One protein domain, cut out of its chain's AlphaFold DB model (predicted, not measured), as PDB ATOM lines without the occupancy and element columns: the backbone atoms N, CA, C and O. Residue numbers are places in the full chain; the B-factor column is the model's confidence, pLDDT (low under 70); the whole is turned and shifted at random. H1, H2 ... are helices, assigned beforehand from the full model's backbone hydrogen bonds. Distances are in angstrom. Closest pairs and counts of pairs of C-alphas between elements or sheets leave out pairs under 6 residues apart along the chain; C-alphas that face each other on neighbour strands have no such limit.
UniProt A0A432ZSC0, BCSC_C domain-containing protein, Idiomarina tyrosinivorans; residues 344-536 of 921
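What this domain is: This is residues 344 to 536 of the 921 residues of the protein "BCSC_C domain-containing protein" of Idiomarina tyrosinivorans (UniProt A0A432ZSC0). The model is a long, loose zigzag of helices in two lobes, with the longest helix, H5, in the first lobe and reaching toward the second. H1 to H6 make the first lobe, in which H2, H3, H4 and H5 fold back one on the next; H7 to H11 make the second, in which H7, H8, H10 and H11 pack on H9. Between the lobes there is only a thin join, where H5 and H6 come close to H7. The printed part has 193 residues with eleven named helices, H1 to H11 in order along the chain, and no named strand; its class is all helix. It is loose, with a radius of gyration of the C-alphas of 21.4 A, and elongated, with spans of 69 by 41 by 31 A.

Where its parts are: H5, residues 401 to 418, is 25.4 A from first to last C-alpha; C-alpha 401 is at (127.399, 93.346, 174.754). Before it come H4, residues 384 to 392, 12.2 A; H3, residues 368 to 380, 18.7 A; H2, residues 351 to 364, 20.7 A; and H1, residues 344 to 347, 4.9 A, which begins at C-alpha 344, (114.518, 93.482, 152.177). After it come H6, residues 421 to 426, 8.4 A; H7, residues 433 to 448, 22.3 A; H8, residues 461 to 470, 15.1 A; H9, residues 475 to 487, 18.4 A; H10, residues 491 to 503, 18.5 A; and H11, residues 520 to 536, 24.4 A, which ends at C-alpha 536, (154.243, 134.758, 168.360).

How they stand to each other: H5 and H4 form a hairpin and touch, closest at the C-alphas of Leu 410 and Arg 384, 5.9 A, at a steep tilt of 39 degrees. H5 only just touches H3, with 3 pairs of C-alphas within 8 A, using its residues 403 to 410 alone; the closest are Ile 403 and Phe 372, 6.6 A. H3 and H4 are a hairpin at a shallow tilt of 10 degrees, closest at Ala 375 and Ala 387, 4.3 A. H2 and H3 are another, at 13 degrees, closest at Phe 358 and Tyr 374, 6.0 A. H1 and H2 touch only at the corner, closest at Asp 345 and Ala 354, 5.5 A. H5 touches H6 with residues 412 to 416 alone, closest at Ala 415 and Tyr 423, 6.5 A. H7 is close to H5 but not clearly touching, with Leu 416 and Ala 442 7.1 A apart, and likewise to H6, with Leu 424 and Val 439 6.8 A apart. The hub is H9, which touches four helices. It touches H7 at Ser 437 and Leu 477, 4.6 A, the same way at a shallow tilt of 23 degrees, and H8 at Val 464 and Ser 481, 6.7 A, opposite ways at 5 degrees. H9, H10 and H11 form an up-and-down bundle, each running against the one before: Ser 482 and Ala 494 are 4.2 A apart, Asn 498 and Leu 525 5.0 A. H7 and H8 are near each other. In H3 to H7 and H9 to H11 every O i to N i+4 pair is within hydrogen-bond range; H2 has 9 of 10 and H8 5 of 6, and H1 is too short for such a pair.

The domain as a whole: The two C-alphas farthest apart, those of Lys 364 and Asn 536, are 69.2 A apart. The printed part has no cut. The long links are H7 to H8, residues 449 to 460, and H10 to H11, residues 504 to 519. The mean pLDDT of the printed part is 82.0; 20 residues are under 70, among them residues 450 to 456 and 504 to 509.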
ATOM      1  N   GLN A 344     114.983  93.536 153.565       72.56
ATOM      2  CA  GLN A 344     114.518  93.482 152.177       72.56
ATOM      3  C   GLN A 344     113.476  94.568 151.902       72.56
ATOM      4  O   GLN A 344     113.602  95.271 150.904       72.56
ATOM      5  N   ASP A 345     112.515  94.767 152.807       76.75
ATOM      6  CA  ASP A 345     111.532  95.851 152.704       76.75
ATOM      7  C   ASP A 345     112.234  97.227 152.644       76.75
ATOM      8  O   ASP A 345     111.936  98.037 151.772       76.75
ATOM      9  N   ILE A 346     113.233  97.479 153.501       69.62
ATOM     10  CA  ILE A 346     114.030  98.725 153.482       69.62
ATOM     11  C   ILE A 346     114.791  98.878 152.163       69.62
ATOM     12  O   ILE A 346     114.804  99.966 151.593       69.62
ATOM     13  N   ALA A 347     115.402  97.802 151.659       62.25
ATOM     14  CA  ALA A 347     116.095  97.809 150.370       62.25
ATOM     15  C   ALA A 347     115.145  98.077 149.187       62.25
ATOM     16  O   ALA A 347     115.583  98.613 148.173       62.25
ATOM     17  N   ASN A 348     113.859  97.749 149.331       73.88
ATOM     18  CA  ASN A 348     112.804  98.045 148.362       73.88
ATOM     19  C   ASN A 348     112.158  99.435 148.567       73.88
ATOM     20  O   ASN A 348     111.283  99.812 147.796       73.88
ATOM     21  N   GLY A 349     112.581 100.208 149.577       72.88
ATOM     22  CA  GLY A 349     112.015 101.521 149.917       72.88
ATOM     23  C   GLY A 349     110.808 101.481 150.867       72.88
ATOM     24  O   GLY A 349     110.369 102.526 151.356       72.88
ATOM     25  N   ASP A 350     110.319 100.298 151.231       85.12
ATOM     26  CA  ASP A 350     109.105 100.068 152.023       85.12
ATOM     27  C   ASP A 350     109.367 100.119 153.541       85.12
ATOM     28  O   ASP A 350     109.035  99.221 154.321       85.12
ATOM     29  N   SER A 351     109.943 101.231 154.005       80.12
ATOM     30  CA  SER A 351     110.329 101.429 155.415       80.12
ATOM     31  C   SER A 351     109.155 101.331 156.405       80.12
ATOM     32  O   SER A 351     109.358 101.040 157.586       80.12
ATOM     33  N   ALA A 352     107.924 101.583 155.948       87.00
ATOM     34  CA  ALA A 352     106.711 101.433 156.753       87.00
ATOM     35  C   ALA A 352     106.363  99.956 156.996       87.00
ATOM     36  O   ALA A 352     106.027  99.576 158.118       87.00
ATOM     37  N   GLN A 353     106.517  99.114 155.971       83.69
ATOM     38  CA  GLN A 353     106.262  97.678 156.058       83.69
ATOM     39  C   GLN A 353     107.274  96.996 156.985       83.69
ATOM     40  O   GLN A 353     106.882  96.225 157.865       83.69
ATOM     41  N   ALA A 354     108.550  97.379 156.874       80.50
ATOM     42  CA  ALA A 354     109.622  96.913 157.750       80.50
ATOM     43  C   ALA A 354     109.292  97.128 159.240       80.50
ATOM     44  O   ALA A 354     109.474  96.230 160.064       80.50
ATOM     45  N   LYS A 355     108.756  98.306 159.598       89.69
ATOM     46  CA  LYS A 355     108.346  98.614 160.978       89.69
ATOM     47  C   LYS A 355     107.097  97.856 161.397       89.69
ATOM     48  O   LYS A 355     107.083  97.288 162.484       89.69
ATOM     49  N   GLN A 356     106.094  97.791 160.524       88.12
ATOM     50  CA  GLN A 356     104.835  97.108 160.807       88.12
ATOM     51  C   GLN A 356     105.049  95.621 161.130       88.12
ATOM     52  O   GLN A 356     104.412  95.087 162.040       88.12
ATOM     53  N   ARG A 357     105.977  94.943 160.439       85.00
ATOM     54  CA  ARG A 357     106.332  93.542 160.738       85.00
ATOM     55  C   ARG A 357     106.877  93.372 162.155       85.00
ATOM     56  O   ARG A 357     106.510  92.421 162.842       85.00
ATOM     57  N   PHE A 358     107.719  94.299 162.604       86.31
ATOM     58  CA  PHE A 358     108.267  94.272 163.957       86.31
ATOM     59  C   PHE A 358     107.254  94.676 165.025       86.31
ATOM     60  O   PHE A 358     107.240  94.079 166.098       86.31
ATOM     61  N   GLU A 359     106.361  95.619 164.736       88.31
ATOM     62  CA  GLU A 359     105.252  95.964 165.629       88.31
ATOM     63  C   GLU A 359     104.320  94.761 165.842       88.31
ATOM     64  O   GLU A 359     103.970  94.442 166.978       88.31
ATOM     65  N   GLN A 360     103.994  94.019 164.776       87.44
ATOM     66  CA  GLN A 360     103.219  92.775 164.861       87.44
ATOM     67  C   GLN A 360     103.967  91.662 165.608       87.44
ATOM     68  O   GLN A 360     103.354  90.917 166.377       87.44
ATOM     69  N   LEU A 361     105.284  91.541 165.404       84.19
ATOM     70  CA  LEU A 361     106.120  90.586 166.131       84.19
ATOM     71  C   LEU A 361     106.137  90.904 167.630       84.19
ATOM     72  O   LEU A 361     105.949  90.005 168.444       84.19
ATOM     73  N   LEU A 362     106.313  92.171 168.006       87.75
ATOM     74  CA  LEU A 362     106.373  92.596 169.406       87.75
ATOM     75  C   LEU A 362     105.025  92.475 170.125       87.75
ATOM     76  O   LEU A 362     105.015  92.223 171.327       87.75
ATOM     77  N   GLN A 363     103.899  92.579 169.410       86.25
ATOM     78  CA  GLN A 363     102.570  92.288 169.967       86.25
ATOM     79  C   GLN A 363     102.390  90.807 170.332       86.25
ATOM     80  O   GLN A 363     101.682  90.494 171.286       86.25
ATOM     81  N   LYS A 364     103.018  89.894 169.579       82.81
ATOM     82  CA  LYS A 364     102.881  88.440 169.773       82.81
ATOM     83  C   LYS A 364     103.967  87.854 170.676       82.81
ATOM     84  O   LYS A 364     103.681  86.982 171.490       82.81
ATOM     85  N   THR A 365     105.206  88.318 170.533       79.38
ATOM     86  CA  THR A 365     106.398  87.796 171.216       79.38
ATOM     87  C   THR A 365     107.379  88.934 171.546       79.38
ATOM     88  O   THR A 365     108.337  89.160 170.801       79.38
ATOM     89  N   PRO A 366     107.190  89.663 172.664       82.81
ATOM     90  CA  PRO A 366     108.056  90.777 173.067       82.81
ATOM     91  C   PRO A 366     109.361  90.294 173.728       82.81
ATOM     92  O   PRO A 366     109.661  90.638 174.872       82.81
ATOM     93  N   THR A 367     110.138  89.469 173.025       82.31
ATOM     94  CA  THR A 367     111.412  88.925 173.517       82.31
ATOM     95  C   THR A 367     112.562  89.926 173.372       82.31
ATOM     96  O   THR A 367     112.490  90.883 172.597       82.31
ATOM     97  N   THR A 368     113.656  89.693 174.101       74.94
ATOM     98  CA  THR A 368     114.892  90.493 174.012       74.94
ATOM     99  C   THR A 368     115.430  90.563 172.584       74.94
ATOM    100  O   THR A 368     115.739  91.652 172.102       74.94
ATOM    101  N   ASP A 369     115.430  89.436 171.871       74.38
ATOM    102  CA  ASP A 369     115.876  89.366 170.477       74.38
ATOM    103  C   ASP A 369     114.948  90.134 169.526       74.38
ATOM    104  O   ASP A 369     115.434  90.821 168.632       74.38
ATOM    105  N   ALA A 370     113.625  90.103 169.742       77.94
ATOM    106  CA  ALA A 370     112.661  90.887 168.957       77.94
ATOM    107  C   ALA A 370     112.869  92.395 169.116       77.94
ATOM    108  O   ALA A 370     112.850  93.137 168.133       77.94
ATOM    109  N   ARG A 371     113.120  92.854 170.345       84.62
ATOM    110  CA  ARG A 371     113.375  94.271 170.640       84.62
ATOM    111  C   ARG A 371     114.718  94.738 170.093       84.62
ATOM    112  O   ARG A 371     114.802  95.834 169.543       84.62
ATOM    113  N   PHE A 372     115.754  93.908 170.205       79.19
ATOM    114  CA  PHE A 372     117.077  94.220 169.675       79.19
ATOM    115  C   PHE A 372     117.095  94.250 168.140       79.19
ATOM    116  O   PHE A 372     117.584  95.214 167.554       79.19
ATOM    117  N   ALA A 373     116.498  93.252 167.484       76.44
ATOM    118  CA  ALA A 373     116.366  93.211 166.032       76.44
ATOM    119  C   ALA A 373     115.568  94.411 165.489       76.44
ATOM    120  O   ALA A 373     115.969  95.022 164.496       76.44
ATOM    121  N   TYR A 374     114.499  94.822 166.181       86.50
ATOM    122  CA  TYR A 374     113.754  96.018 165.792       86.50
ATOM    123  C   TYR A 374     114.573  97.303 165.967       86.50
ATOM    124  O   TYR A 374     114.581  98.161 165.085       86.50
ATOM    125  N   ALA A 375     115.321  97.431 167.067       77.44
ATOM    126  CA  ALA A 375     116.205  98.573 167.291       77.44
ATOM    127  C   ALA A 375     117.304  98.691 166.218       77.44
ATOM    128  O   ALA A 375     117.637  99.802 165.804       77.44
ATOM    129  N   LEU A 376     117.834  97.567 165.719       75.25
ATOM    130  CA  LEU A 376     118.778  97.549 164.594       75.25
ATOM    131  C   LEU A 376     118.145  98.083 163.299       75.25
ATOM    132  O   LEU A 376     118.791  98.845 162.583       75.25
ATOM    133  N   VAL A 377     116.888  97.728 163.014       81.12
ATOM    134  CA  VAL A 377     116.126  98.271 161.873       81.12
ATOM    135  C   VAL A 377     115.870  99.766 162.034       81.12
ATOM    136  O   VAL A 377     116.135 100.543 161.121       81.12
ATOM    137  N   LEU A 378     115.412 100.203 163.207       81.12
ATOM    138  CA  LEU A 378     115.167 101.619 163.483       81.12
ATOM    139  C   LEU A 378     116.453 102.453 163.383       81.12
ATOM    140  O   LEU A 378     116.415 103.566 162.869       81.12
ATOM    141  N   SER A 379     117.598 101.896 163.792       75.00
ATOM    142  CA  SER A 379     118.912 102.517 163.594       75.00
ATOM    143  C   SER A 379     119.292 102.655 162.116       75.00
ATOM    144  O   SER A 379     119.957 103.629 161.782       75.00
ATOM    145  N   GLN A 380     118.921 101.709 161.243       74.12
ATOM    146  CA  GLN A 380     119.164 101.807 159.791       74.12
ATOM    147  C   GLN A 380     118.288 102.875 159.129       74.12
ATOM    148  O   GLN A 380     118.695 103.479 158.144       74.12
ATOM    149  N   LEU A 381     117.112 103.131 159.701       78.56
ATOM    150  CA  LEU A 381     116.164 104.159 159.262       78.56
ATOM    151  C   LEU A 381     116.423 105.538 159.890       78.56
ATOM    152  O   LEU A 381     115.561 106.412 159.825       78.56
ATOM    153  N   ASP A 382     117.568 105.705 160.552       74.81
ATOM    154  CA  ASP A 382     117.968 106.907 161.291       74.81
ATOM    155  C   ASP A 382     116.989 107.354 162.402       74.81
ATOM    156  O   ASP A 382     117.022 108.481 162.890       74.81
ATOM    157  N   GLN A 383     116.128 106.448 162.878       83.50
ATOM    158  CA  GLN A 383     115.148 106.709 163.939       83.50
ATOM    159  C   GLN A 383     115.728 106.409 165.322       83.50
ATOM    160  O   GLN A 383     115.282 105.503 166.033       83.50
ATOM    161  N   ARG A 384     116.746 107.181 165.702       84.81
ATOM    162  CA  ARG A 384     117.586 106.932 166.887       84.81
ATOM    163  C   ARG A 384     116.783 106.871 168.187       84.81
ATOM    164  O   ARG A 384     116.894 105.890 168.917       84.81
ATOM    165  N   GLN A 385     115.907 107.845 168.430       87.44
ATOM    166  CA  GLN A 385     115.093 107.888 169.649       87.44
ATOM    167  C   GLN A 385     114.104 106.716 169.751       87.44
ATOM    168  O   GLN A 385     113.908 106.137 170.825       87.44
ATOM    169  N   ALA A 386     113.517 106.308 168.624       88.00
ATOM    170  CA  ALA A 386     112.650 105.135 168.570       88.00
ATOM    171  C   ALA A 386     113.439 103.846 168.857       88.00
ATOM    172  O   ALA A 386     112.989 103.010 169.639       88.00
ATOM    173  N   ALA A 387     114.645 103.706 168.292       83.38
ATOM    174  CA  ALA A 387     115.534 102.581 168.568       83.38
ATOM    175  C   ALA A 387     115.935 102.519 170.054       83.38
ATOM    176  O   ALA A 387     115.835 101.461 170.675       83.38
ATOM    177  N   LEU A 388     116.302 103.657 170.658       89.94
ATOM    178  CA  LEU A 388     116.616 103.755 172.090       89.94
ATOM    179  C   LEU A 388     115.429 103.369 172.976       89.94
ATOM    180  O   LEU A 388     115.614 102.670 173.972       89.94
ATOM    181  N   THR A 389     114.211 103.743 172.581       93.38
ATOM    182  CA  THR A 389     112.978 103.367 173.288       93.38
ATOM    183  C   THR A 389     112.784 101.848 173.305       93.38
ATOM    184  O   THR A 389     112.400 101.286 174.331       93.38
ATOM    185  N   GLN A 390     113.106 101.152 172.209       88.56
ATOM    186  CA  GLN A 390     113.032  99.687 172.149       88.56
ATOM    187  C   GLN A 390     114.103  99.010 173.014       88.56
ATOM    188  O   GLN A 390     113.799  98.059 173.736       88.56
ATOM    189  N   LEU A 391     115.336  99.526 173.004       85.44
ATOM    190  CA  LEU A 391     116.436  99.008 173.830       85.44
ATOM    191  C   LEU A 391     116.239  99.277 175.331       85.44
ATOM    192  O   LEU A 391     116.705  98.499 176.166       85.44
ATOM    193  N   ALA A 392     115.537 100.355 175.692       91.50
ATOM    194  CA  ALA A 392     115.196 100.674 177.077       91.50
ATOM    195  C   ALA A 392     114.235  99.648 177.703       91.50
ATOM    196  O   ALA A 392     114.290  99.423 178.909       91.50
ATOM    197  N   GLN A 393     113.407  98.980 176.890       91.06
ATOM    198  CA  GLN A 393     112.471  97.946 177.352       91.06
ATOM    199  C   GLN A 393     113.124  96.564 177.558       91.06
ATOM    200  O   GLN A 393     112.442  95.629 177.976       91.06
ATOM    201  N   ILE A 394     114.426  96.409 177.280       87.44
ATOM    202  CA  ILE A 394     115.177  95.171 177.540       87.44
ATOM    203  C   ILE A 394     115.731  95.206 178.980       87.44
ATOM    204  O   ILE A 394     116.491  96.127 179.300       87.44
ATOM    205  N   PRO A 395     115.421  94.219 179.848       89.44
ATOM    206  CA  PRO A 395     115.951  94.163 181.211       89.44
ATOM    207  C   PRO A 395     117.484  94.150 181.244       89.44
ATOM    208  O   PRO A 395     118.119  93.447 180.460       89.44
ATOM    209  N   SER A 396     118.093  94.860 182.196       81.38
ATOM    210  CA  SER A 396     119.553  95.037 182.296       81.38
ATOM    211  C   SER A 396     120.333  93.716 182.309       81.38
ATOM    212  O   SER A 396     121.376  93.617 181.669       81.38
ATOM    213  N   ALA A 397     119.801  92.690 182.986       82.56
ATOM    214  CA  ALA A 397     120.400  91.355 183.081       82.56
ATOM    215  C   ALA A 397     120.392  90.569 181.754       82.56
ATOM    216  O   ALA A 397     121.118  89.592 181.617       82.56
ATOM    217  N   GLN A 398     119.573  90.987 180.785       79.38
ATOM    218  CA  GLN A 398     119.421  90.343 179.477       79.38
ATOM    219  C   GLN A 398     120.099  91.136 178.349       79.38
ATOM    220  O   GLN A 398     120.054  90.726 177.191       79.38
ATOM    221  N   LYS A 399     120.744  92.269 178.663       74.88
ATOM    222  CA  LYS A 399     121.499  93.049 177.679       74.88
ATOM    223  C   LYS A 399     122.842  92.384 177.394       74.88
ATOM    224  O   LYS A 399     123.749  92.414 178.227       74.88
ATOM    225  N   THR A 400     122.966  91.830 176.195       74.12
ATOM    226  CA  THR A 400     124.237  91.363 175.632       74.12
ATOM    227  C   THR A 400     125.150  92.544 175.298       74.12
ATOM    228  O   THR A 400     124.698  93.689 175.213       74.12
ATOM    229  N   ASP A 401     126.437  92.285 175.077       60.16
ATOM    230  CA  ASP A 401     127.399  93.346 174.754       60.16
ATOM    231  C   ASP A 401     127.055  94.064 173.440       60.16
ATOM    232  O   ASP A 401     127.190  95.278 173.353       60.16
ATOM    233  N   ASN A 402     126.469  93.356 172.468       53.81
ATOM    234  CA  ASN A 402     125.991  93.950 171.214       53.81
ATOM    235  C   ASN A 402     124.807  94.909 171.422       53.81
ATOM    236  O   ASN A 402     124.695  95.922 170.734       53.81
ATOM    237  N   ILE A 403     123.918  94.598 172.375       71.12
ATOM    238  CA  ILE A 403     122.808  95.484 172.755       71.12
ATOM    239  C   ILE A 403     123.356  96.754 173.410       71.12
ATOM    240  O   ILE A 403     122.886  97.851 173.105       71.12
ATOM    241  N   LYS A 404     124.350  96.611 174.295       72.38
ATOM    242  CA  LYS A 404     124.992  97.741 174.978       72.38
ATOM    243  C   LYS A 404     125.753  98.635 173.998       72.38
ATOM    244  O   LYS A 404     125.554  99.843 174.045       72.38
ATOM    245  N   ASP A 405     126.522  98.054 173.076       65.44
ATOM    246  CA  ASP A 405     127.270  98.778 172.035       65.44
ATOM    247  C   ASP A 405     126.339  99.590 171.121       65.44
ATOM    248  O   ASP A 405     126.517 100.798 170.943       65.44
ATOM    249  N   LEU A 406     125.269  98.961 170.611       72.19
ATOM    250  CA  LEU A 406     124.267  99.660 169.804       72.19
ATOM    251  C   LEU A 406     123.608 100.796 170.593       72.19
ATOM    252  O   LEU A 406     123.429 101.891 170.056       72.19
ATOM    253  N   GLN A 407     123.245 100.540 171.852       80.19
ATOM    254  CA  GLN A 407     122.628 101.541 172.713       80.19
ATOM    255  C   GLN A 407     123.565 102.734 172.934       80.19
ATOM    256  O   GLN A 407     123.135 103.865 172.726       80.19
ATOM    257  N   GLN A 408     124.829 102.500 173.291       76.75
ATOM    258  CA  GLN A 408     125.824 103.555 173.510       76.75
ATOM    259  C   GLN A 408     126.039 104.398 172.249       76.75
ATOM    260  O   GLN A 408     125.983 105.626 172.311       76.75
ATOM    261  N   ARG A 409     126.190 103.765 171.077       74.69
ATOM    262  CA  ARG A 409     126.351 104.481 169.802       74.69
ATOM    263  C   ARG A 409     125.145 105.359 169.470       74.69
ATOM    264  O   ARG A 409     125.308 106.482 168.995       74.69
ATOM    265  N   LEU A 410     123.933 104.847 169.683       80.31
ATOM    266  CA  LEU A 410     122.700 105.597 169.445       80.31
ATOM    267  C   LEU A 410     122.540 106.763 170.425       80.31
ATOM    268  O   LEU A 410     122.175 107.848 169.986       80.31
ATOM    269  N   GLN A 411     122.843 106.558 171.710       87.25
ATOM    270  CA  GLN A 411     122.789 107.610 172.729       87.25
ATOM    271  C   GLN A 411     123.791 108.726 172.435       87.25
ATOM    272  O   GLN A 411     123.409 109.888 172.448       87.25
ATOM    273  N   LEU A 412     125.032 108.386 172.077       82.25
ATOM    274  CA  LEU A 412     126.038 109.373 171.688       82.25
ATOM    275  C   LEU A 412     125.605 110.184 170.459       82.25
ATOM    276  O   LEU A 412     125.721 111.405 170.445       82.25
ATOM    277  N   ASN A 413     125.099 109.518 169.418       81.25
ATOM    278  CA  ASN A 413     124.634 110.205 168.212       81.25
ATOM    279  C   ASN A 413     123.412 111.093 168.474       81.25
ATOM    280  O   ASN A 413     123.293 112.141 167.849       81.25
ATOM    281  N   GLN A 414     122.517 110.676 169.374       84.56
ATOM    282  CA  GLN A 414     121.388 111.489 169.816       84.56
ATOM    283  C   GLN A 414     121.878 112.709 170.607       84.56
ATOM    284  O   GLN A 414     121.496 113.821 170.277       84.56
ATOM    285  N   ALA A 415     122.798 112.524 171.557       87.38
ATOM    286  CA  ALA A 415     123.379 113.613 172.343       87.38
ATOM    287  C   ALA A 415     124.114 114.646 171.475       87.38
ATOM    288  O   ALA A 415     123.983 115.842 171.701       87.38
ATOM    289  N   LEU A 416     124.840 114.208 170.440       81.69
ATOM    290  CA  LEU A 416     125.449 115.115 169.460       81.69
ATOM    291  C   LEU A 416     124.401 115.895 168.653       81.69
ATOM    292  O   LEU A 416     124.613 117.067 168.367       81.69
ATOM    293  N   ALA A 417     123.284 115.260 168.282       83.25
ATOM    294  CA  ALA A 417     122.205 115.916 167.541       83.25
ATOM    295  C   ALA A 417     121.425 116.921 168.407       83.25
ATOM    296  O   ALA A 417     121.038 117.978 167.916       83.25
ATOM    297  N   ASP A 418     121.230 116.599 169.685       84.44
ATOM    298  CA  ASP A 418     120.519 117.437 170.654       84.44
ATOM    299  C   ASP A 418     121.432 118.493 171.309       84.44
ATOM    300  O   ASP A 418     120.955 119.323 172.080       84.44
ATOM    301  N   ASN A 419     122.737 118.465 171.010       80.44
ATOM    302  CA  ASN A 419     123.781 119.237 171.689       80.44
ATOM    303  C   ASN A 419     123.762 119.062 173.227       80.44
ATOM    304  O   ASN A 419     123.933 120.019 173.981       80.44
ATOM    305  N   ASP A 420     123.536 117.832 173.703       87.25
ATOM    306  CA  ASP A 420     123.500 117.474 175.129       87.25
ATOM    307  C   ASP A 420     124.922 117.367 175.703       87.25
ATOM    308  O   ASP A 420     125.510 116.290 175.826       87.25
ATOM    309  N   GLN A 421     125.497 118.521 176.032       83.88
ATOM    310  CA  GLN A 421     126.876 118.641 176.506       83.88
ATOM    311  C   GLN A 421     127.132 117.858 177.801       83.88
ATOM    312  O   GLN A 421     128.195 117.249 177.938       83.88
ATOM    313  N   ASP A 422     126.162 117.803 178.715       86.94
ATOM    314  CA  ASP A 422     126.285 117.056 179.970       86.94
ATOM    315  C   ASP A 422     126.496 115.561 179.703       86.94
ATOM    316  O   ASP A 422     127.372 114.930 180.308       86.94
ATOM    317  N   TYR A 423     125.740 114.987 178.758       88.75
ATOM    318  CA  TYR A 423     125.934 113.599 178.349       88.75
ATOM    319  C   TYR A 423     127.311 113.380 177.710       88.75
ATOM    320  O   TYR A 423     127.994 112.408 178.059       88.75
ATOM    321  N   LEU A 424     127.730 114.265 176.799       88.00
ATOM    322  CA  LEU A 424     128.994 114.134 176.063       88.00
ATOM    323  C   LEU A 424     130.212 114.204 176.994       88.00
ATOM    324  O   LEU A 424     131.125 113.385 176.876       88.00
ATOM    325  N   LEU A 425     130.209 115.137 177.949       88.94
ATOM    326  CA  LEU A 425     131.292 115.303 178.921       88.94
ATOM    327  C   LEU A 425     131.357 114.134 179.902       88.94
ATOM    328  O   LEU A 425     132.442 113.627 180.187       88.94
ATOM    329  N   LYS A 426     130.201 113.663 180.385       91.00
ATOM    330  CA  LYS A 426     130.126 112.547 181.336       91.00
ATOM    331  C   LYS A 426     130.717 111.251 180.780       91.00
ATOM    332  O   LYS A 426     131.282 110.476 181.546       91.00
ATOM    333  N   HIS A 427     130.591 111.018 179.475       89.25
ATOM    334  CA  HIS A 427     131.071 109.795 178.822       89.25
ATOM    335  C   HIS A 427     132.396 109.989 178.071       89.25
ATOM    336  O   HIS A 427     132.834 109.072 177.380       89.25
ATOM    337  N   TRP A 428     133.055 111.147 178.211       90.81
ATOM    338  CA  TRP A 428     134.284 111.492 177.488       90.81
ATOM    339  C   TRP A 428     135.359 110.403 177.562       90.81
ATOM    340  O   TRP A 428     135.935 110.015 176.541       90.81
ATOM    341  N   ASP A 429     135.612 109.872 178.757       89.19
ATOM    342  CA  ASP A 429     136.689 108.907 178.989       89.19
ATOM    343  C   ASP A 429     136.452 107.569 178.270       89.19
ATOM    344  O   ASP A 429     137.414 106.931 177.836       89.19
ATOM    345  N   GLU A 430     135.191 107.200 178.026       84.00
ATOM    346  CA  GLU A 430     134.781 105.935 177.400       84.00
ATOM    347  C   GLU A 430     134.863 105.956 175.861       84.00
ATOM    348  O   GLU A 430     134.838 104.904 175.225       84.00
ATOM    349  N   LEU A 431     134.990 107.138 175.245       81.75
ATOM    350  CA  LEU A 431     134.964 107.284 173.782       81.75
ATOM    351  C   LEU A 431     136.217 106.709 173.094       81.75
ATOM    352  O   LEU A 431     137.331 106.781 173.617       81.75
ATOM    353  N   ASP A 432     136.074 106.200 171.876       81.25
ATOM    354  CA  ASP A 432     137.220 105.973 170.988       81.25
ATOM    355  C   ASP A 432     137.668 107.285 170.312       81.25
ATOM    356  O   ASP A 432     137.040 108.332 170.484       81.25
ATOM    357  N   ALA A 433     138.773 107.254 169.558       77.12
ATOM    358  CA  ALA A 433     139.314 108.450 168.905       77.12
ATOM    359  C   ALA A 433     138.318 109.119 167.945       77.12
ATOM    360  O   ALA A 433     138.185 110.342 167.948       77.12
ATOM    361  N   TYR A 434     137.575 108.316 167.178       76.81
ATOM    362  CA  TYR A 434     136.587 108.797 166.215       76.81
ATOM    363  C   TYR A 434     135.422 109.530 166.890       76.81
ATOM    364  O   TYR A 434     134.998 110.595 166.451       76.81
ATOM    365  N   ASN A 435     134.880 108.977 167.973       80.19
ATOM    366  CA  ASN A 435     133.788 109.628 168.684       80.19
ATOM    367  C   ASN A 435     134.274 110.820 169.510       80.19
ATOM    368  O   ASN A 435     133.581 111.832 169.574       80.19
ATOM    369  N   ALA A 436     135.476 110.741 170.083       86.69
ATOM    370  CA  ALA A 436     136.095 111.861 170.781       86.69
ATOM    371  C   ALA A 436     136.343 113.058 169.844       86.69
ATOM    372  O   ALA A 436     136.054 114.188 170.232       86.69
ATOM    373  N   SER A 437     136.794 112.831 168.602       85.00
ATOM    374  CA  SER A 437     136.986 113.916 167.630       85.00
ATOM    375  C   SER A 437     135.663 114.603 167.279       85.00
ATOM    376  O   SER A 437     135.587 115.828 167.311       85.00
ATOM    377  N   ARG A 438     134.585 113.834 167.064       86.31
ATOM    378  CA  ARG A 438     133.233 114.374 166.824       86.31
ATOM    379  C   ARG A 438     132.713 115.215 167.989       86.31
ATOM    380  O   ARG A 438     132.130 116.270 167.753       86.31
ATOM    381  N   VAL A 439     132.925 114.760 169.225       87.38
ATOM    382  CA  VAL A 439     132.542 115.514 170.429       87.38
ATOM    383  C   VAL A 439     133.310 116.829 170.515       87.38
ATOM    384  O   VAL A 439     132.694 117.873 170.703       87.38
ATOM    385  N   LEU A 440     134.630 116.807 170.317       90.75
ATOM    386  CA  LEU A 440     135.444 118.023 170.333       90.75
ATOM    387  C   LEU A 440     135.030 119.008 169.236       90.75
ATOM    388  O   LEU A 440     134.942 120.203 169.508       90.75
ATOM    389  N   SER A 441     134.719 118.532 168.027       87.62
ATOM    390  CA  SER A 441     134.213 119.390 166.951       87.62
ATOM    391  C   SER A 441     132.881 120.054 167.316       87.62
ATOM    392  O   SER A 441     132.757 121.264 167.152       87.62
ATOM    393  N   ALA A 442     131.925 119.306 167.878       85.31
ATOM    394  CA  ALA A 442     130.632 119.853 168.305       85.31
ATOM    395  C   ALA A 442     130.772 120.880 169.448       85.31
ATOM    396  O   ALA A 442     130.145 121.944 169.431       85.31
ATOM    397  N   LEU A 443     131.641 120.599 170.426       87.00
ATOM    398  CA  LEU A 443     131.945 121.542 171.504       87.00
ATOM    399  C   LEU A 443     132.624 122.807 170.964       87.00
ATOM    400  O   LEU A 443     132.265 123.908 171.371       87.00
ATOM    401  N   THR A 444     133.561 122.667 170.025       88.75
ATOM    402  CA  THR A 444     134.245 123.797 169.375       88.75
ATOM    403  C   THR A 444     133.257 124.693 168.634       88.75
ATOM    404  O   THR A 444     133.297 125.912 168.784       88.75
ATOM    405  N   GLU A 445     132.339 124.102 167.868       85.50
ATOM    406  CA  GLU A 445     131.281 124.840 167.173       85.50
ATOM    407  C   GLU A 445     130.413 125.629 168.160       85.50
ATOM    408  O   GLU A 445     130.145 126.810 167.944       85.50
ATOM    409  N   THR A 446     130.058 125.021 169.295       83.44
ATOM    410  CA  THR A 446     129.281 125.704 170.339       83.44
ATOM    411  C   THR A 446     130.066 126.841 171.007       83.44
ATOM    412  O   THR A 446     129.508 127.907 171.257       83.44
ATOM    413  N   LEU A 447     131.363 126.656 171.269       83.00
ATOM    414  CA  LEU A 447     132.227 127.678 171.873       83.00
ATOM    415  C   LEU A 447     132.457 128.881 170.954       83.00
ATOM    416  O   LEU A 447     132.518 130.015 171.425       83.00
ATOM    417  N   ASN A 448     132.535 128.651 169.644       81.25
ATOM    418  CA  ASN A 448     132.678 129.725 168.663       81.25
ATOM    419  C   ASN A 448     131.398 130.571 168.524       81.25
ATOM    420  O   ASN A 448     131.449 131.698 168.030       81.25
ATOM    421  N   ASN A 449     130.256 130.077 169.013       79.31
ATOM    422  CA  ASN A 449     129.024 130.848 169.113       79.31
ATOM    423  C   ASN A 449     129.014 131.673 170.412       79.31
ATOM    424  O   ASN A 449     128.691 131.177 171.492       79.31
ATOM    425  N   ALA A 450     129.306 132.977 170.300       60.34
ATOM    426  CA  ALA A 450     129.492 133.899 171.433       60.34
ATOM    427  C   ALA A 450     128.343 133.926 172.467       60.34
ATOM    428  O   ALA A 450     128.579 134.197 173.644       60.34
ATOM    429  N   GLN A 451     127.104 133.630 172.056       60.94
ATOM    430  CA  GLN A 451     125.946 133.542 172.959       60.94
ATOM    431  C   GLN A 451     125.903 132.237 173.772       60.94
ATOM    432  O   GLN A 451     125.404 132.236 174.893       60.94
ATOM    433  N   GLN A 452     126.422 131.133 173.228       60.47
ATOM    434  CA  GLN A 452     126.380 129.799 173.844       60.47
ATOM    435  C   GLN A 452     127.637 129.504 174.682       60.47
ATOM    436  O   GLN A 452     127.596 128.698 175.615       60.47
ATOM    437  N   ALA A 453     128.740 130.211 174.421       62.53
ATOM    438  CA  ALA A 453     130.026 130.021 175.092       62.53
ATOM    439  C   ALA A 453     130.003 130.268 176.615       62.53
ATOM    440  O   ALA A 453     130.701 129.581 177.355       62.53
ATOM    441  N   GLN A 454     129.195 131.216 177.110       59.16
ATOM    442  CA  GLN A 454     129.199 131.615 178.531       59.16
ATOM    443  C   GLN A 454     128.584 130.579 179.488       59.16
ATOM    444  O   GLN A 454     128.800 130.669 180.695       59.16
ATOM    445  N   GLN A 455     127.815 129.614 178.975       61.59
ATOM    446  CA  GLN A 455     127.089 128.615 179.776       61.59
ATOM    447  C   GLN A 455     127.486 127.170 179.442       61.59
ATOM    448  O   GLN A 455     126.952 126.241 180.039       61.59
ATOM    449  N   THR A 456     128.419 126.981 178.507       67.50
ATOM    450  CA  THR A 456     128.845 125.659 178.038       67.50
ATOM    451  C   THR A 456     129.846 125.048 179.022       67.50
ATOM    452  O   THR A 456     130.932 125.613 179.184       67.50
ATOM    453  N   PRO A 457     129.550 123.913 179.683       77.31
ATOM    454  CA  PRO A 457     130.568 123.154 180.398       77.31
ATOM    455  C   PRO A 457     131.671 122.670 179.435       77.31
ATOM    456  O   PRO A 457     131.417 122.294 178.291       77.31
ATOM    457  N   GLN A 458     132.926 122.725 179.890       83.94
ATOM    458  CA  GLN A 458     134.119 122.520 179.059       83.94
ATOM    459  C   GLN A 458     134.961 121.346 179.570       83.94
ATOM    460  O   GLN A 458     135.059 121.114 180.776       83.94
ATOM    461  N   LEU A 459     135.620 120.639 178.651       88.56
ATOM    462  CA  LEU A 459     136.732 119.755 178.977       88.56
ATOM    463  C   LEU A 459     137.953 120.604 179.330       88.56
ATOM    464  O   LEU A 459     138.325 121.530 178.612       88.56
ATOM    465  N   SER A 460     138.628 120.250 180.418       90.69
ATOM    466  CA  SER A 460     139.927 120.843 180.722       90.69
ATOM    467  C   SER A 460     140.979 120.401 179.702       90.69
ATOM    468  O   SER A 460     140.942 119.279 179.190       90.69
ATOM    469  N   GLN A 461     141.986 121.249 179.480       91.62
ATOM    470  CA  GLN A 461     143.158 120.911 178.667       91.62
ATOM    471  C   GLN A 461     143.763 119.549 179.063       91.62
ATOM    472  O   GLN A 461     144.075 118.732 178.200       91.62
ATOM    473  N   ALA A 462     143.860 119.266 180.367       91.19
ATOM    474  CA  ALA A 462     144.412 118.013 180.879       91.19
ATOM    475  C   ALA A 462     143.602 116.773 180.456       91.19
ATOM    476  O   ALA A 462     144.190 115.735 180.161       91.19
ATOM    477  N   GLN A 463     142.269 116.872 180.388       92.75
ATOM    478  CA  GLN A 463     141.407 115.770 179.935       92.75
ATOM    479  C   GLN A 463     141.590 115.480 178.440       92.75
ATOM    480  O   GLN A 463     141.620 114.315 178.036       92.75
ATOM    481  N   VAL A 464     141.756 116.525 177.625       92.56
ATOM    482  CA  VAL A 464     142.029 116.388 176.185       92.56
ATOM    483  C   VAL A 464     143.406 115.758 175.962       92.56
ATOM    484  O   VAL A 464     143.532 114.757 175.256       92.56
ATOM    485  N   GLU A 465     144.437 116.264 176.640       89.00
ATOM    486  CA  GLU A 465     145.795 115.713 176.574       89.00
ATOM    487  C   GLU A 465     145.866 114.265 177.079       89.00
ATOM    488  O   GLU A 465     146.579 113.435 176.510       89.00
ATOM    489  N   GLN A 466     145.106 113.921 178.122       90.69
ATOM    490  CA  GLN A 466     145.005 112.549 178.610       90.69
ATOM    491  C   GLN A 466     144.401 111.617 177.556       90.69
ATOM    492  O   GLN A 466     144.919 110.514 177.367       90.69
ATOM    493  N   LYS A 467     143.362 112.054 176.833       91.06
ATOM    494  CA  LYS A 467     142.773 111.271 175.738       91.06
ATOM    495  C   LYS A 467     143.782 111.025 174.619       91.06
ATOM    496  O   LYS A 467     143.905 109.904 174.125       91.06
ATOM    497  N   LEU A 468     144.560 112.048 174.274       88.81
ATOM    498  CA  LEU A 468     145.593 111.965 173.244       88.81
ATOM    499  C   LEU A 468     146.736 111.016 173.609       88.81
ATOM    500  O   LEU A 468     147.318 110.420 172.709       88.81
ATOM    501  N   LYS A 469     147.025 110.772 174.894       87.62
ATOM    502  CA  LYS A 469     148.001 109.734 175.285       87.62
ATOM    503  C   LYS A 469     147.596 108.335 174.809       87.62
ATOM    504  O   LYS A 469     148.472 107.540 174.486       87.62
ATOM    505  N   ALA A 470     146.296 108.037 174.743       83.38
ATOM    506  CA  ALA A 470     145.789 106.749 174.264       83.38
ATOM    507  C   ALA A 470     145.742 106.653 172.726       83.38
ATOM    508  O   ALA A 470     145.811 105.555 172.178       83.38
ATOM    509  N   TYR A 471     145.660 107.792 172.031       83.50
ATOM    510  CA  TYR A 471     145.420 107.882 170.585       83.50
ATOM    511  C   TYR A 471     146.376 108.869 169.893       83.50
ATOM    512  O   TYR A 471     145.987 109.618 169.002       83.50
ATOM    513  N   ALA A 472     147.651 108.867 170.291       76.44
ATOM    514  CA  ALA A 472     148.630 109.913 169.959       76.44
ATOM    515  C   ALA A 472     148.934 110.102 168.459       76.44
ATOM    516  O   ALA A 472     149.568 111.090 168.084       76.44
ATOM    517  N   ASN A 473     148.511 109.155 167.618       77.06
ATOM    518  CA  ASN A 473     148.750 109.142 166.173       77.06
ATOM    519  C   ASN A 473     147.462 109.304 165.346       77.06
ATOM    520  O   ASN A 473     147.531 109.251 164.119       77.06
ATOM    521  N   ASP A 474     146.300 109.470 165.986       82.56
ATOM    522  CA  ASP A 474     145.039 109.702 165.283       82.56
ATOM    523  C   ASP A 474     144.956 111.170 164.839       82.56
ATOM    524  O   ASP A 474     144.851 112.085 165.659       82.56
ATOM    525  N   ILE A 475     145.075 111.400 163.528       81.12
ATOM    526  CA  ILE A 475     145.157 112.750 162.956       81.12
ATOM    527  C   ILE A 475     143.843 113.527 163.102       81.12
ATOM    528  O   ILE A 475     143.884 114.740 163.304       81.12
ATOM    529  N   ASP A 476     142.695 112.847 163.056       81.38
ATOM    530  CA  ASP A 476     141.383 113.487 163.156       81.38
ATOM    531  C   ASP A 476     141.126 113.936 164.604       81.38
ATOM    532  O   ASP A 476     140.642 115.046 164.841       81.38
ATOM    533  N   LEU A 477     141.533 113.123 165.586       86.75
ATOM    534  CA  LEU A 477     141.502 113.511 166.996       86.75
ATOM    535  C   LEU A 477     142.494 114.635 167.316       86.75
ATOM    536  O   LEU A 477     142.138 115.546 168.064       86.75
ATOM    537  N   LEU A 478     143.713 114.605 166.763       89.44
ATOM    538  CA  LEU A 478     144.697 115.684 166.938       89.44
ATOM    539  C   LEU A 478     144.170 117.019 166.404       89.44
ATOM    540  O   LEU A 478     144.277 118.030 167.095       89.44
ATOM    541  N   MET A 479     143.567 117.017 165.213       89.88
ATOM    542  CA  MET A 479     142.952 118.208 164.627       89.88
ATOM    543  C   MET A 479     141.808 118.744 165.481       89.88
ATOM    544  O   MET A 479     141.828 119.912 165.852       89.88
ATOM    545  N   ALA A 480     140.845 117.890 165.841       89.19
ATOM    546  CA  ALA A 480     139.708 118.313 166.654       89.19
ATOM    547  C   ALA A 480     140.144 118.807 168.046       89.19
ATOM    548  O   ALA A 480     139.567 119.749 168.579       89.19
ATOM    549  N   SER A 481     141.194 118.209 168.619       94.19
ATOM    550  CA  SER A 481     141.786 118.659 169.885       94.19
ATOM    551  C   SER A 481     142.476 120.009 169.744       94.19
ATOM    552  O   SER A 481     142.328 120.852 170.621       94.19
ATOM    553  N   SER A 482     143.213 120.228 168.654       93.62
ATOM    554  CA  SER A 482     143.852 121.510 168.351       93.62
ATOM    555  C   SER A 482     142.818 122.629 168.204       93.62
ATOM    556  O   SER A 482     142.921 123.642 168.897       93.62
ATOM    557  N   ASP A 483     141.769 122.403 167.405       91.69
ATOM    558  CA  ASP A 483     140.664 123.353 167.216       91.69
ATOM    559  C   ASP A 483     139.967 123.681 168.552       91.69
ATOM    560  O   ASP A 483     139.733 124.848 168.870       91.69
ATOM    561  N   TYR A 484     139.688 122.659 169.367       92.94
ATOM    562  CA  TYR A 484     139.056 122.832 170.674       92.94
ATOM    563  C   TYR A 484     139.934 123.617 171.653       92.94
ATOM    564  O   TYR A 484     139.461 124.543 172.312       92.94
ATOM    565  N   LEU A 485     141.224 123.272 171.742       92.50
ATOM    566  CA  LEU A 485     142.179 123.967 172.603       92.50
ATOM    567  C   LEU A 485     142.322 125.435 172.198       92.50
ATOM    568  O   LEU A 485     142.385 126.295 173.072       92.50
ATOM    569  N   GLN A 486     142.312 125.734 170.899       90.81
ATOM    570  CA  GLN A 486     142.297 127.110 170.407       90.81
ATOM    571  C   GLN A 486     141.013 127.847 170.829       90.81
ATOM    572  O   GLN A 486     141.092 128.971 171.320       90.81
ATOM    573  N   ALA A 487     139.842 127.206 170.727       89.44
ATOM    574  CA  ALA A 487     138.561 127.805 171.118       89.44
ATOM    575  C   ALA A 487     138.459 128.133 172.620       89.44
ATOM    576  O   ALA A 487     137.816 129.113 172.990       89.44
ATOM    577  N   ILE A 488     139.124 127.364 173.492       89.25
ATOM    578  CA  ILE A 488     139.205 127.661 174.937       89.25
ATOM    579  C   ILE A 488     140.397 128.564 175.318       89.25
ATOM    580  O   ILE A 488     140.634 128.800 176.503       89.25
ATOM    581  N   GLY A 489     141.170 129.063 174.344       87.44
ATOM    582  CA  GLY A 489     142.303 129.977 174.558       87.44
ATOM    583  C   GLY A 489     143.639 129.312 174.927       87.44
ATOM    584  O   GLY A 489     144.579 129.994 175.339       87.44
ATOM    585  N   ALA A 490     143.764 127.994 174.771       91.12
ATOM    586  CA  ALA A 490     144.984 127.219 175.011       91.12
ATOM    587  C   ALA A 490     145.873 127.106 173.747       91.12
ATOM    588  O   ALA A 490     146.313 126.016 173.369       91.12
ATOM    589  N   ASP A 491     146.174 128.243 173.106       90.25
ATOM    590  CA  ASP A 491     146.873 128.326 171.808       90.25
ATOM    591  C   ASP A 491     148.223 127.585 171.776       90.25
ATOM    592  O   ASP A 491     148.568 126.933 170.790       90.25
ATOM    593  N   ALA A 492     149.012 127.677 172.854       91.38
ATOM    594  CA  ALA A 492     150.334 127.047 172.929       91.38
ATOM    595  C   ALA A 492     150.248 125.512 172.891       91.38
ATOM    596  O   ALA A 492     151.094 124.847 172.289       91.38
ATOM    597  N   SER A 493     149.206 124.953 173.504       92.94
ATOM    598  CA  SER A 493     148.955 123.514 173.516       92.94
ATOM    599  C   SER A 493     148.410 123.047 172.172       92.94
ATOM    600  O   SER A 493     148.903 122.055 171.637       92.94
ATOM    601  N   ALA A 494     147.491 123.807 171.562       93.31
ATOM    602  CA  ALA A 494     147.044 123.567 170.188       93.31
ATOM    603  C   ALA A 494     148.234 123.544 169.206       93.31
ATOM    604  O   ALA A 494     148.391 122.616 168.410       93.31
ATOM    605  N   PHE A 495     149.155 124.504 169.330       93.31
ATOM    606  CA  PHE A 495     150.386 124.544 168.544       93.31
ATOM    607  C   PHE A 495     151.285 123.315 168.751       93.31
ATOM    608  O   PHE A 495     151.810 122.765 167.778       93.31
ATOM    609  N   ALA A 496     151.454 122.854 169.993       90.75
ATOM    610  CA  ALA A 496     152.217 121.641 170.286       90.75
ATOM    611  C   ALA A 496     151.596 120.396 169.622       90.75
ATOM    612  O   ALA A 496     152.325 119.583 169.047       90.75
ATOM    613  N   LEU A 497     150.262 120.282 169.620       90.50
ATOM    614  CA  LEU A 497     149.550 119.196 168.938       90.50
ATOM    615  C   LEU A 497     149.695 119.263 167.417       90.50
ATOM    616  O   LEU A 497     149.931 118.236 166.779       90.50
ATOM    617  N   ASN A 498     149.623 120.462 166.834       90.75
ATOM    618  CA  ASN A 498     149.858 120.645 165.403       90.75
ATOM    619  C   ASN A 498     151.262 120.163 165.016       90.75
ATOM    620  O   ASN A 498     151.418 119.415 164.051       90.75
ATOM    621  N   GLN A 499     152.286 120.509 165.804       87.75
ATOM    622  CA  GLN A 499     153.645 120.010 165.583       87.75
ATOM    623  C   GLN A 499     153.752 118.486 165.733       87.75
ATOM    624  O   GLN A 499     154.422 117.845 164.923       87.75
ATOM    625  N   GLN A 500     153.076 117.897 166.723       86.31
ATOM    626  CA  GLN A 500     153.029 116.443 166.903       86.31
ATOM    627  C   GLN A 500     152.419 115.744 165.679       86.31
ATOM    628  O   GLN A 500     153.005 114.793 165.156       86.31
ATOM    629  N   GLY A 501     151.289 116.242 165.169       83.50
ATOM    630  CA  GLY A 501     150.643 115.693 163.973       83.50
ATOM    631  C   GLY A 501     151.510 115.791 162.715       83.50
ATOM    632  O   GLY A 501     151.492 114.889 161.878       83.50
ATOM    633  N   LEU A 502     152.336 116.836 162.601       83.75
ATOM    634  CA  LEU A 502     153.290 116.988 161.499       83.75
ATOM    635  C   LEU A 502     154.530 116.090 161.636       83.75
ATOM    636  O   LEU A 502     155.112 115.701 160.624       83.75
ATOM    637  N   ALA A 503     154.949 115.760 162.860       76.44
ATOM    638  CA  ALA A 503     156.095 114.887 163.115       76.44
ATOM    639  C   ALA A 503     155.778 113.405 162.841       76.44
ATOM    640  O   ALA A 503     156.621 112.672 162.318       76.44
ATOM    641  N   ASN A 504     154.556 112.972 163.151       63.56
ATOM    642  CA  ASN A 504     154.085 111.610 162.916       63.56
ATOM    643  C   ASN A 504     153.989 111.344 161.405       63.56
ATOM    644  O   ASN A 504     153.074 111.847 160.770       63.56
ATOM    645  N   GLY A 505     154.900 110.569 160.805       53.81
ATOM    646  CA  GLY A 505     154.856 110.191 159.377       53.81
ATOM    647  C   GLY A 505     155.787 110.973 158.447       53.81
ATOM    648  O   GLY A 505     155.580 110.979 157.239       53.81
ATOM    649  N   ASN A 506     156.791 111.648 158.998       52.38
ATOM    650  CA  ASN A 506     157.756 112.397 158.210       52.38
ATOM    651  C   ASN A 506     158.995 111.531 157.903       52.38
ATOM    652  O   ASN A 506     159.757 111.202 158.814       52.38
ATOM    653  N   ASP A 507     159.216 111.189 156.628       52.75
ATOM    654  CA  ASP A 507     160.354 110.398 156.112       52.75
ATOM    655  C   ASP A 507     161.689 111.185 156.136       52.75
ATOM    656  O   ASP A 507     162.459 111.213 155.174       52.75
ATOM    657  N   GLY A 508     161.965 111.905 157.228       55.25
ATOM    658  CA  GLY A 508     163.160 112.737 157.395       55.25
ATOM    659  C   GLY A 508     163.130 114.094 156.673       55.25
ATOM    660  O   GLY A 508     164.162 114.768 156.622       55.25
ATOM    661  N   GLN A 509     161.983 114.527 156.132       62.28
ATOM    662  CA  GLN A 509     161.813 115.858 155.531       62.28
ATOM    663  C   GLN A 509     161.375 116.916 156.564       62.28
ATOM    664  O   GLN A 509     161.086 116.621 157.720       62.28
ATOM    665  N   SER A 510     161.390 118.201 156.199       73.75
ATOM    666  CA  SER A 510     160.976 119.282 157.111       73.75
ATOM    667  C   SER A 510     159.446 119.304 157.252       73.75
ATOM    668  O   SER A 510     158.784 119.449 156.228       73.75
ATOM    669  N   PRO A 511     158.863 119.270 158.471       78.69
ATOM    670  CA  PRO A 511     157.401 119.252 158.671       78.69
ATOM    671  C   PRO A 511     156.690 120.493 158.106       78.69
ATOM    672  O   PRO A 511     155.495 120.477 157.822       78.69
ATOM    673  N   TRP A 512     157.444 121.571 157.909       84.56
ATOM    674  CA  TRP A 512     156.995 122.862 157.394       84.56
ATOM    675  C   TRP A 512     156.895 122.952 155.866       84.56
ATOM    676  O   TRP A 512     156.502 123.995 155.349       84.56
ATOM    677  N   VAL A 513     157.301 121.909 155.140       81.19
ATOM    678  CA  VAL A 513     157.227 121.862 153.677       81.19
ATOM    679  C   VAL A 513     156.173 120.824 153.288       81.19
ATOM    680  O   VAL A 513     156.295 119.682 153.728       81.19
ATOM    681  N   PRO A 514     155.140 121.193 152.509       77.06
ATOM    682  CA  PRO A 514     154.176 120.228 151.995       77.06
ATOM    683  C   PRO A 514     154.850 119.174 151.115       77.06
ATOM    684  O   PRO A 514     155.695 119.496 150.278       77.06
ATOM    685  N   THR A 515     154.450 117.918 151.281       70.50
ATOM    686  CA  THR A 515     154.890 116.795 150.445       70.50
ATOM    687  C   THR A 515     153.749 116.309 149.551       70.50
ATOM    688  O   THR A 515     152.578 116.532 149.848       70.50
ATOM    689  N   ALA A 516     154.064 115.616 148.453       65.19
ATOM    690  CA  ALA A 516     153.044 115.064 147.550       65.19
ATOM    691  C   ALA A 516     152.158 113.982 148.205       65.19
ATOM    692  O   ALA A 516     151.117 113.622 147.661       65.19
ATOM    693  N   THR A 517     152.584 113.451 149.352       65.38
ATOM    694  CA  THR A 517     151.860 112.464 150.161       65.38
ATOM    695  C   THR A 517     151.009 113.096 151.261       65.38
ATOM    696  O   THR A 517     150.265 112.378 151.926       65.38
ATOM    697  N   ASP A 518     151.115 114.413 151.476       70.06
ATOM    698  CA  ASP A 518     150.298 115.105 152.469       70.06
ATOM    699  C   ASP A 518     148.856 115.231 151.983       70.06
ATOM    700  O   ASP A 518     148.580 115.754 150.902       70.06
ATOM    701  N   ASP A 519     147.921 114.803 152.825       77.50
ATOM    702  CA  ASP A 519     146.512 115.103 152.636       77.50
ATOM    703  C   ASP A 519     146.157 116.501 153.178       77.50
ATOM    704  O   ASP A 519     146.965 117.224 153.778       77.50
ATOM    705  N   TRP A 520     144.903 116.899 152.971       78.81
ATOM    706  CA  TRP A 520     144.386 118.194 153.415       78.81
ATOM    707  C   TRP A 520     144.502 118.407 154.938       78.81
ATOM    708  O   TRP A 520     144.626 119.547 155.384       78.81
ATOM    709  N   ARG A 521     144.516 117.330 155.737       81.19
ATOM    710  CA  ARG A 521     144.591 117.372 157.205       81.19
ATOM    711  C   ARG A 521     145.957 117.836 157.677       81.19
ATOM    712  O   ARG A 521     146.052 118.777 158.464       81.19
ATOM    713  N   ARG A 522     147.033 117.259 157.128       83.56
ATOM    714  CA  ARG A 522     148.406 117.723 157.404       83.56
ATOM    715  C   ARG A 522     148.619 119.161 156.961       83.56
ATOM    716  O   ARG A 522     149.230 119.940 157.689       83.56
ATOM    717  N   ASN A 523     148.092 119.529 155.794       82.94
ATOM    718  CA  ASN A 523     148.178 120.903 155.302       82.94
ATOM    719  C   ASN A 523     147.463 121.887 156.240       82.94
ATOM    720  O   ASN A 523     148.004 122.958 156.516       82.94
ATOM    721  N   ARG A 524     146.311 121.500 156.802       84.19
ATOM    722  CA  ARG A 524     145.589 122.298 157.797       84.19
ATOM    723  C   ARG A 524     146.368 122.458 159.105       84.19
ATOM    724  O   ARG A 524     146.564 123.592 159.534       84.19
ATOM    725  N   LEU A 525     146.879 121.368 159.687       89.25
ATOM    726  CA  LEU A 525     147.727 121.418 160.892       89.25
ATOM    727  C   LEU A 525     148.962 122.308 160.674       89.25
ATOM    728  O   LEU A 525     149.331 123.104 161.538       89.25
ATOM    729  N   ARG A 526     149.587 122.209 159.493       90.44
ATOM    730  CA  ARG A 526     150.715 123.063 159.101       90.44
ATOM    731  C   ARG A 526     150.319 124.528 159.031       90.44
ATOM    732  O   ARG A 526     151.064 125.354 159.548       90.44
ATOM    733  N   SER A 527     149.184 124.843 158.411       89.62
ATOM    734  CA  SER A 527     148.683 126.218 158.334       89.62
ATOM    735  C   SER A 527     148.489 126.800 159.729       89.62
ATOM    736  O   SER A 527     149.113 127.804 160.050       89.62
ATOM    737  N   GLN A 528     147.749 126.106 160.599       90.62
ATOM    738  CA  GLN A 528     147.499 126.549 161.975       90.62
ATOM    739  C   GLN A 528     148.799 126.734 162.772       90.62
ATOM    740  O   GLN A 528     148.954 127.708 163.507       90.62
ATOM    741  N   ALA A 529     149.772 125.830 162.606       92.31
ATOM    742  CA  ALA A 529     151.076 125.972 163.244       92.31
ATOM    743  C   ALA A 529     151.865 127.184 162.721       92.31
ATOM    744  O   ALA A 529     152.496 127.888 163.507       92.31
ATOM    745  N   LEU A 530     151.835 127.443 161.411       91.50
ATOM    746  CA  LEU A 530     152.482 128.613 160.815       91.50
ATOM    747  C   LEU A 530     151.810 129.917 161.253       91.50
ATOM    748  O   LEU A 530     152.519 130.889 161.503       91.50
ATOM    749  N   ASP A 531     150.486 129.939 161.385       88.56
ATOM    750  CA  ASP A 531     149.739 131.110 161.850       88.56
ATOM    751  C   ASP A 531     150.043 131.415 163.320       88.56
ATOM    752  O   ASP A 531     150.318 132.565 163.667       88.56
ATOM    753  N   TYR A 532     150.140 130.383 164.167       90.44
ATOM    754  CA  TYR A 532     150.631 130.540 165.537       90.44
ATOM    755  C   TYR A 532     152.051 131.115 165.571       90.44
ATOM    756  O   TYR A 532     152.322 132.036 166.342       90.44
ATOM    757  N   ILE A 533     152.962 130.607 164.732       90.69
ATOM    758  CA  ILE A 533     154.336 131.117 164.670       90.69
ATOM    759  C   ILE A 533     154.341 132.580 164.225       90.69
ATOM    760  O   ILE A 533     154.965 133.395 164.892       90.69
ATOM    761  N   LYS A 534     153.616 132.950 163.163       87.06
ATOM    762  CA  LYS A 534     153.506 134.354 162.723       87.06
ATOM    763  C   LYS A 534     152.999 135.270 163.842       87.06
ATOM    764  O   LYS A 534     153.497 136.378 163.986       87.06
ATOM    765  N   ALA A 535     152.057 134.797 164.655       86.19
ATOM    766  CA  ALA A 535     151.477 135.565 165.753       86.19
ATOM    767  C   ALA A 535     152.343 135.627 167.029       86.19
ATOM    768  O   ALA A 535     151.990 136.362 167.950       86.19
ATOM    769  N   ASN A 536     153.437 134.858 167.130       89.12
ATOM    770  CA  ASN A 536     154.243 134.758 168.360       89.12
ATOM    771  C   ASN A 536     155.766 134.827 168.138       89.12
ATOM    772  O   ASN A 536     156.520 134.897 169.107       89.12
TER     773      ASN A 536